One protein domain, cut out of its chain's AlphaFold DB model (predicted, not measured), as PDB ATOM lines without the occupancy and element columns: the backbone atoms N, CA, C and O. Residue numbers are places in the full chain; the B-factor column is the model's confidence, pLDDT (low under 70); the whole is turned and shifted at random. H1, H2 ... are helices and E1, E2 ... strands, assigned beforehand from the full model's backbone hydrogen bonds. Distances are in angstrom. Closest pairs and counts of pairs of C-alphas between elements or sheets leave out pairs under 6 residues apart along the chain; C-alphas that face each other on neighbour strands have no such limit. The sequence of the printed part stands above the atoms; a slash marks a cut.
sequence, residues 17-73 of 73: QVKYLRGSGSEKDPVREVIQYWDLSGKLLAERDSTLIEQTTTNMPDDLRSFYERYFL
ATOM      1  N   GLN A  17     -15.668  13.019  41.337       97.56
ATOM      2  CA  GLN A  17     -14.454  12.250  41.074       97.56
ATOM      3  C   GLN A  17     -14.020  11.493  42.330       97.56
ATOM      4  O   GLN A  17     -13.805  12.099  43.381       97.56
ATOM      5  N   VAL A  18     -13.812  10.184  42.202       97.88
ATOM      6  CA  VAL A  18     -13.289   9.328  43.272       97.88
ATOM      7  C   VAL A  18     -11.921   8.794  42.858       97.88
ATOM      8  O   VAL A  18     -11.773   8.264  41.759       97.88
ATOM      9  N   LYS A  19     -10.927   8.928  43.742       97.31
ATOM     10  CA  LYS A  19      -9.582   8.360  43.586       97.31
ATOM     11  C   LYS A  19      -9.304   7.401  44.728       97.31
ATOM     12  O   LYS A  19      -9.456   7.782  45.888       97.31
ATOM     13  N   TYR A  20      -8.903   6.180  44.408       96.81
ATOM     14  CA  TYR A  20      -8.580   5.177  45.417       96.81
ATOM     15  C   TYR A  20      -7.564   4.166  44.899       96.81
ATOM     16  O   TYR A  20      -7.336   4.046  43.696       96.81
ATOM     17  N   LEU A  21      -6.946   3.443  45.831       96.19
ATOM     18  CA  LEU A  21      -6.039   2.349  45.517       96.19
ATOM     19  C   LEU A  21      -6.819   1.038  45.417       96.19
ATOM     20  O   LEU A  21      -7.634   0.726  46.287       96.19
ATOM     21  N   ARG A  22      -6.551   0.267  44.365       95.38
ATOM     22  CA  ARG A  22      -7.113  -1.069  44.139       95.38
ATOM     23  C   ARG A  22      -5.973  -2.068  43.966       95.38
ATOM     24  O   ARG A  22      -4.948  -1.731  43.382       95.38
ATOM     25  N   GLY A  23      -6.187  -3.286  44.447       94.31
ATOM     26  CA  GLY A  23      -5.272  -4.414  44.297       94.31
ATOM     27  C   GLY A  23      -4.821  -4.991  45.637       94.31
ATOM     28  O   GLY A  23      -4.785  -4.298  46.652       94.31
ATOM     29  N   SER A  24      -4.494  -6.278  45.635       94.88
ATOM     30  CA  SER A  24      -3.988  -7.036  46.787       94.88
ATOM     31  C   SER A  24      -2.502  -6.800  47.067       94.88
ATOM     32  O   SER A  24      -2.030  -7.125  48.155       94.88
ATOM     33  N   GLY A  25      -1.757  -6.256  46.099       93.88
ATOM     34  CA  GLY A  25      -0.305  -6.076  46.185       93.88
ATOM     35  C   GLY A  25       0.499  -7.319  45.814       93.88
ATOM     36  O   GLY A  25       1.717  -7.323  45.965       93.88
ATOM     37  N   SER A  26      -0.166  -8.361  45.315       93.25
ATOM     38  CA  SER A  26       0.504  -9.518  44.722       93.25
ATOM     39  C   SER A  26       0.989  -9.208  43.303       93.25
ATOM     40  O   SER A  26       0.482  -8.300  42.650       93.25
ATOM     41  N   GLU A  27       1.922 -10.006  42.778       88.12
ATOM     42  CA  GLU A  27       2.392  -9.867  41.388       88.12
ATOM     43  C   GLU A  27       1.255  -9.967  40.360       88.12
ATOM     44  O   GLU A  27       1.300  -9.326  39.315       88.12
ATOM     45  N   LYS A  28       0.220 -10.762  40.659       87.19
ATOM     46  CA  LYS A  28      -0.938 -10.955  39.775       87.19
ATOM     47  C   LYS A  28      -1.988  -9.851  39.903       87.19
ATOM     48  O   LYS A  28      -2.868  -9.766  39.054       87.19
ATOM     49  N   ASP A  29      -1.930  -9.055  40.966       88.56
ATOM     50  CA  ASP A  29      -2.879  -7.977  41.246       88.56
ATOM     51  C   ASP A  29      -2.177  -6.856  42.035       88.56
ATOM     52  O   ASP A  29      -2.348  -6.720  43.257       88.56
ATOM     53  N   PRO A  30      -1.323  -6.080  41.342       91.81
ATOM     54  CA  PRO A  30      -0.556  -5.011  41.956       91.81
ATOM     55  C   PRO A  30      -1.469  -3.875  42.425       91.81
ATOM     56  O   PRO A  30      -2.508  -3.580  41.820       91.81
ATOM     57  N   VAL A  31      -1.037  -3.200  43.497       94.81
ATOM     58  CA  VAL A  31      -1.690  -1.975  43.969       94.81
ATOM     59  C   VAL A  31      -1.492  -0.870  42.938       94.81
ATOM     60  O   VAL A  31      -0.367  -0.585  42.527       94.81
ATOM     61  N   ARG A  32      -2.585  -0.219  42.552       93.31
ATOM     62  CA  ARG A  32      -2.606   0.863  41.562       93.31
ATOM     63  C   ARG A  32      -3.697   1.876  41.873       93.31
ATOM     64  O   ARG A  32      -4.641   1.573  42.603       93.31
ATOM     65  N   GLU A  33      -3.579   3.068  41.300       94.94
ATOM     66  CA  GLU A  33      -4.629   4.083  41.372       94.94
ATOM     67  C   GLU A  33      -5.760   3.758  40.389       94.94
ATOM     68  O   GLU A  33      -5.523   3.453  39.220       94.94
ATOM     69  N   VAL A  34      -6.994   3.868  40.872       95.25
ATOM     70  CA  VAL A  34      -8.212   3.843  40.065       95.25
ATOM     71  C   VAL A  34      -8.924   5.179  40.231       95.25
ATOM     72  O   VAL A  34      -9.107   5.672  41.349       95.25
ATOM     73  N   ILE A  35      -9.335   5.762  39.104       96.44
ATOM     74  CA  ILE A  35     -10.091   7.015  39.065       96.44
ATOM     75  C   ILE A  35     -11.473   6.730  38.494       96.44
ATOM     76  O   ILE A  35     -11.598   6.194  37.397       96.44
ATOM     77  N   GLN A  36     -12.515   7.123  39.213       97.19
ATOM     78  CA  GLN A  36     -13.896   7.017  38.754       97.19
ATOM     79  C   GLN A  36     -14.548   8.392  38.672       97.19
ATOM     80  O   GLN A  36     -14.270   9.274  39.487       97.19
ATOM     81  N   TYR A  37     -15.463   8.534  37.721       97.19
ATOM     82  CA  TYR A  37     -16.316   9.702  37.553       97.19
ATOM     83  C   TYR A  37     -17.770   9.263  37.657       97.19
ATOM     84  O   TYR A  37     -18.204   8.358  36.940       97.19
ATOM     85  N   TRP A  38     -18.515   9.907  38.543       97.62
ATOM     86  CA  TRP A  38     -19.914   9.617  38.825       97.62
ATOM     87  C   TRP A  38     -20.765  10.846  38.537       97.62
ATOM     88  O   TRP A  38     -20.296  11.979  38.681       97.62
ATOM     89  N   ASP A  39     -22.021  10.638  38.158       97.06
ATOM     90  CA  ASP A  39     -22.994  11.722  38.216       97.06
ATOM     91  C   ASP A  39     -23.389  12.022  39.671       97.06
ATOM     92  O   ASP A  39     -23.098  11.265  40.602       97.06
ATOM     93  N   LEU A  40     -24.071  13.149  39.868       97.19
ATOM     94  CA  LEU A  40     -24.488  13.606  41.195       97.19
ATOM     95  C   LEU A  40     -25.572  12.714  41.835       97.19
ATOM     96  O   LEU A  40     -25.835  12.840  43.028       97.19
ATOM     97  N   SER A  41     -26.183  11.810  41.063       97.50
ATOM     98  CA  SER A  41     -27.185  10.842  41.527       97.50
ATOM     99  C   SER A  41     -26.567   9.495  41.922       97.50
ATOM    100  O   SER A  41     -27.290   8.589  42.335       97.50
ATOM    101  N   GLY A  42     -25.244   9.341  41.795       95.69
ATOM    102  CA  GLY A  42     -24.535   8.109  42.131       95.69
ATOM    103  C   GLY A  42     -24.482   7.075  41.003       95.69
ATOM    104  O   GLY A  42     -24.242   5.900  41.272       95.69
ATOM    105  N   LYS A  43     -24.666   7.469  39.738       96.94
ATOM    106  CA  LYS A  43     -24.424   6.598  38.576       96.94
ATOM    107  C   LYS A  43     -22.978   6.727  38.097       96.94
ATOM    108  O   LYS A  43     -22.499   7.831  37.846       96.94
ATOM    109  N   LEU A  44     -22.298   5.598  37.894       95.56
ATOM    110  CA  LEU A  44     -20.948   5.573  37.324       95.56
ATOM    111  C   LEU A  44     -20.981   5.990  35.843       95.56
ATOM    112  O   LEU A  44     -21.728   5.415  35.048       95.56
ATOM    113  N   LEU A  45     -20.168   6.983  35.479       95.12
ATOM    114  CA  LEU A  45     -20.035   7.498  34.111       95.12
ATOM    115  C   LEU A  45     -18.802   6.932  33.406       95.12
ATOM    116  O   LEU A  45     -18.877   6.578  32.233       95.12
ATOM    117  N   ALA A  46     -17.673   6.851  34.113       91.12
ATOM    118  CA  ALA A  46     -16.427   6.308  33.586       91.12
ATOM    119  C   ALA A  46     -15.504   5.826  34.710       91.12
ATOM    120  O   ALA A  46     -15.499   6.383  35.809       91.12
ATOM    121  N   GLU A  47     -14.680   4.826  34.406       93.25
ATOM    122  CA  GLU A  47     -13.581   4.360  35.250       93.25
ATOM    123  C   GLU A  47     -12.296   4.333  34.419       93.25
ATOM    124  O   GLU A  47     -12.278   3.837  33.292       93.25
ATOM    125  N   ARG A  48     -11.216   4.864  34.988       90.12
ATOM    126  CA  ARG A  48      -9.853   4.691  34.504       90.12
ATOM    127  C   ARG A  48      -9.124   3.782  35.483       90.12
ATOM    128  O   ARG A  48      -8.750   4.212  36.572       90.12
ATOM    129  N   ASP A  49      -8.916   2.546  35.057       89.00
ATOM    130  CA  ASP A  49      -8.084   1.554  35.730       89.00
ATOM    131  C   ASP A  49      -7.043   1.060  34.715       89.00
ATOM    132  O   ASP A  49      -7.401   0.579  33.637       89.00
ATOM    133  N   SER A  50      -5.757   1.206  35.040       76.12
ATOM    134  CA  SER A  50      -4.658   0.831  34.145       76.12
ATOM    135  C   SER A  50      -4.692  -0.646  33.747       76.12
ATOM    136  O   SER A  50      -4.343  -0.966  32.615       76.12
ATOM    137  N   THR A  51      -5.197  -1.542  34.602       73.75
ATOM    138  CA  THR A  51      -5.274  -2.976  34.267       73.75
ATOM    139  C   THR A  51      -6.446  -3.315  33.346       73.75
ATOM    140  O   THR A  51      -6.414  -4.334  32.662       73.75
ATOM    141  N   LEU A  52      -7.493  -2.480  33.291       64.56
ATOM    142  CA  LEU A  52      -8.601  -2.679  32.344       64.56
ATOM    143  C   LEU A  52      -8.190  -2.325  30.907       64.56
ATOM    144  O   LEU A  52      -8.712  -2.904  29.950       64.56
ATOM    145  N   ILE A  53      -7.228  -1.410  30.749       58.03
ATOM    146  CA  ILE A  53      -6.679  -1.022  29.443       58.03
ATOM    147  C   ILE A  53      -5.930  -2.208  28.812       58.03
ATOM    148  O   ILE A  53      -6.104  -2.474  27.625       58.03
ATOM    149  N   GLU A  54      -5.184  -2.985  29.604       56.44
ATOM    150  CA  GLU A  54      -4.436  -4.166  29.137       56.44
ATOM    151  C   GLU A  54      -5.351  -5.335  28.721       56.44
ATOM    152  O   GLU A  54      -5.120  -5.997  27.704       56.44
ATOM    153  N   GLN A  55      -6.446  -5.571  29.455       52.97
ATOM    154  CA  GLN A  55      -7.401  -6.637  29.116       52.97
ATOM    155  C   GLN A  55      -8.233  -6.321  27.864       52.97
ATOM    156  O   GLN A  55      -8.622  -7.233  27.127       52.97
ATOM    157  N   THR A  56      -8.484  -5.037  27.597       50.56
ATOM    158  CA  THR A  56      -9.189  -4.593  26.387       50.56
ATOM    159  C   THR A  56      -8.277  -4.562  25.161       50.56
ATOM    160  O   THR A  56      -8.716  -4.984  24.096       50.56
ATOM    161  N   THR A  57      -7.000  -4.184  25.296       53.16
ATOM    162  CA  THR A  57      -6.029  -4.242  24.181       53.16
ATOM    163  C   THR A  57      -5.644  -5.665  23.787       53.16
ATOM    164  O   THR A  57      -5.422  -5.916  22.607       53.16
ATOM    165  N   THR A  58      -5.638  -6.619  24.724       56.53
ATOM    166  CA  THR A  58      -5.356  -8.039  24.422       56.53
ATOM    167  C   THR A  58      -6.389  -8.657  23.471       56.53
ATOM    168  O   THR A  58      -6.067  -9.559  22.705       56.53
ATOM    169  N   ASN A  59      -7.626  -8.149  23.493       61.09
ATOM    170  CA  ASN A  59      -8.725  -8.620  22.647       61.09
ATOM    171  C   ASN A  59      -9.090  -7.626  21.529       61.09
ATOM    172  O   ASN A  59     -10.096  -7.822  20.845       61.09
ATOM    173  N   MET A  60      -8.317  -6.548  21.353       65.69
ATOM    174  CA  MET A  60      -8.538  -5.617  20.252       65.69
ATOM    175  C   MET A  60      -7.979  -6.201  18.957       65.69
ATOM    176  O   MET A  60      -6.861  -6.715  18.954       65.69
ATOM    177  N   PRO A  61      -8.714  -6.083  17.840       72.06
ATOM    178  CA  PRO A  61      -8.121  -6.325  16.540       72.06
ATOM    179  C   PRO A  61      -6.976  -5.323  16.304       72.06
ATOM    180  O   PRO A  61      -7.003  -4.189  16.800       72.06
ATOM    181  N   ASP A  62      -5.951  -5.758  15.568       73.00
ATOM    182  CA  ASP A  62      -4.679  -5.031  15.406       73.00
ATOM    183  C   ASP A  62      -4.848  -3.580  14.910       73.00
ATOM    184  O   ASP A  62      -4.029  -2.706  15.209       73.00
ATOM    185  N   ASP A  63      -5.932  -3.299  14.185       71.88
ATOM    186  CA  ASP A  63      -6.261  -1.986  13.630       71.88
ATOM    187  C   ASP A  63      -6.706  -0.954  14.684       71.88
ATOM    188  O   ASP A  63      -6.499   0.245  14.490       71.88
ATOM    189  N   LEU A  64      -7.253  -1.393  15.820       61.50
ATOM    190  CA  LEU A  64      -7.690  -0.518  16.915       61.50
ATOM    191  C   LEU A  64      -6.612  -0.310  17.983       61.50
ATOM    192  O   LEU A  64      -6.611   0.721  18.665       61.50
ATOM    193  N   ARG A  65      -5.649  -1.232  18.088       68.44
ATOM    194  CA  ARG A  65      -4.554  -1.155  19.066       68.44
ATOM    195  C   ARG A  65      -3.689   0.096  18.880       68.44
ATOM    196  O   ARG A  65      -3.426   0.816  19.837       68.44
ATOM    197  N   SER A  66      -3.326   0.404  17.633       65.06
ATOM    198  CA  SER A  66      -2.484   1.568  17.297       65.06
ATOM    199  C   SER A  66      -3.158   2.915  17.589       65.06
ATOM    200  O   SER A  66      -2.481   3.907  17.855       65.06
ATOM    201  N   PHE A  67      -4.492   2.972  17.522       67.81
ATOM    202  CA  PHE A  67      -5.251   4.165  17.893       67.81
ATOM    203  C   PHE A  67      -5.236   4.358  19.413       67.81
ATOM    204  O   PHE A  67      -4.913   5.444  19.888       67.81
ATOM    205  N   TYR A  68      -5.506   3.302  20.182       61.25
ATOM    206  CA  TYR A  68      -5.547   3.390  21.642       61.25
ATOM    207  C   TYR A  68      -4.192   3.739  22.266       61.25
ATOM    208  O   TYR A  68      -4.136   4.629  23.115       61.25
ATOM    209  N   GLU A  69      -3.100   3.122  21.801       62.06
ATOM    210  CA  GLU A  69      -1.751   3.421  22.307       62.06
ATOM    211  C   GLU A  69      -1.297   4.861  22.011       62.06
ATOM    212  O   GLU A  69      -0.444   5.384  22.714       62.06
ATOM    213  N   ARG A  70      -1.860   5.532  20.996       60.56
ATOM    214  CA  ARG A  70      -1.481   6.909  20.634       60.56
ATOM    215  C   ARG A  70      -2.203   7.989  21.446       60.56
ATOM    216  O   ARG A  70      -1.679   9.092  21.570       60.56
ATOM    217  N   TYR A  71      -3.437   7.732  21.873       48.25
ATOM    218  CA  TYR A  71      -4.306   8.766  22.453       48.25
ATOM    219  C   TYR A  71      -4.566   8.589  23.950       48.25
ATOM    220  O   TYR A  71      -5.000   9.542  24.597       48.25
ATOM    221  N   PHE A  72      -4.323   7.396  24.497       54.34
ATOM    222  CA  PHE A  72      -4.618   7.075  25.897       54.34
ATOM    223  C   PHE A  72      -3.390   6.641  26.720       54.34
ATOM    224  O   PHE A  72      -3.512   6.521  27.944       54.34
ATOM    225  N   LEU A  73      -2.231   6.461  26.073       48.91
ATOM    226  CA  LEU A  73      -0.891   6.350  26.666       48.91
ATOM    227  C   LEU A  73      -0.041   7.543  26.208       48.91
ATOM    228  O   LEU A  73       0.781   8.003  27.029       48.91
TER     229      LEU A  73
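This is residues 17 to 73 of the 73 residues of an uncharacterized protein of Oribacterium sp. oral taxon 102 (UniProt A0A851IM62). A small three-stranded antiparallel sheet, E1 - E2 - E3, makes one end of a loose, flat whole, and a tail of two helices leaves E3, H2 folding back after H1. The printed part has 57 residues, mixed in class, ordered E1 E2 E3 H1 H2; the strands form a meander, each the antiparallel neighbour of the one before. The radius of gyration of the C-alphas is 13.7 A, the spans 37 by 31 by 17 A.

E2, residues 32 to 38, is 19.6 A long. E1, residues 17 to 22, 15.5 A, begins at C-alpha (-14.454, 12.250, 41.074); E3 is residues 44 to 49, 13.6 A. H1, residues 50 to 58, measures 13.2 A; H2, residues 62 to 71, 15.5 A, ends at C-alpha (-4.306, 8.766, 22.453).

E2 forms hairpins with E1, N 18 to O 36 2.9 A, and E3, N 35 to O 48 3.0 A. H1 only grazes the sheet, with residues 50 to 51. H2 is not on it. H1 and H2 are close but not clearly touching, closest C-alphas Thr 57 and Arg 65, 6.2 A, at a shallow tilt of 26 degrees, opposite ways. O i to N i+4 pairs within hydrogen-bond range are 4 of 5 in H1, 3 of 6 in H2.

The C-alphas farthest apart, Ser 41 and Asp 62, are 38.0 A apart. The printed part has no cut and no long link. Residues 52 to 60 and 64 to 73 have pLDDT under 70.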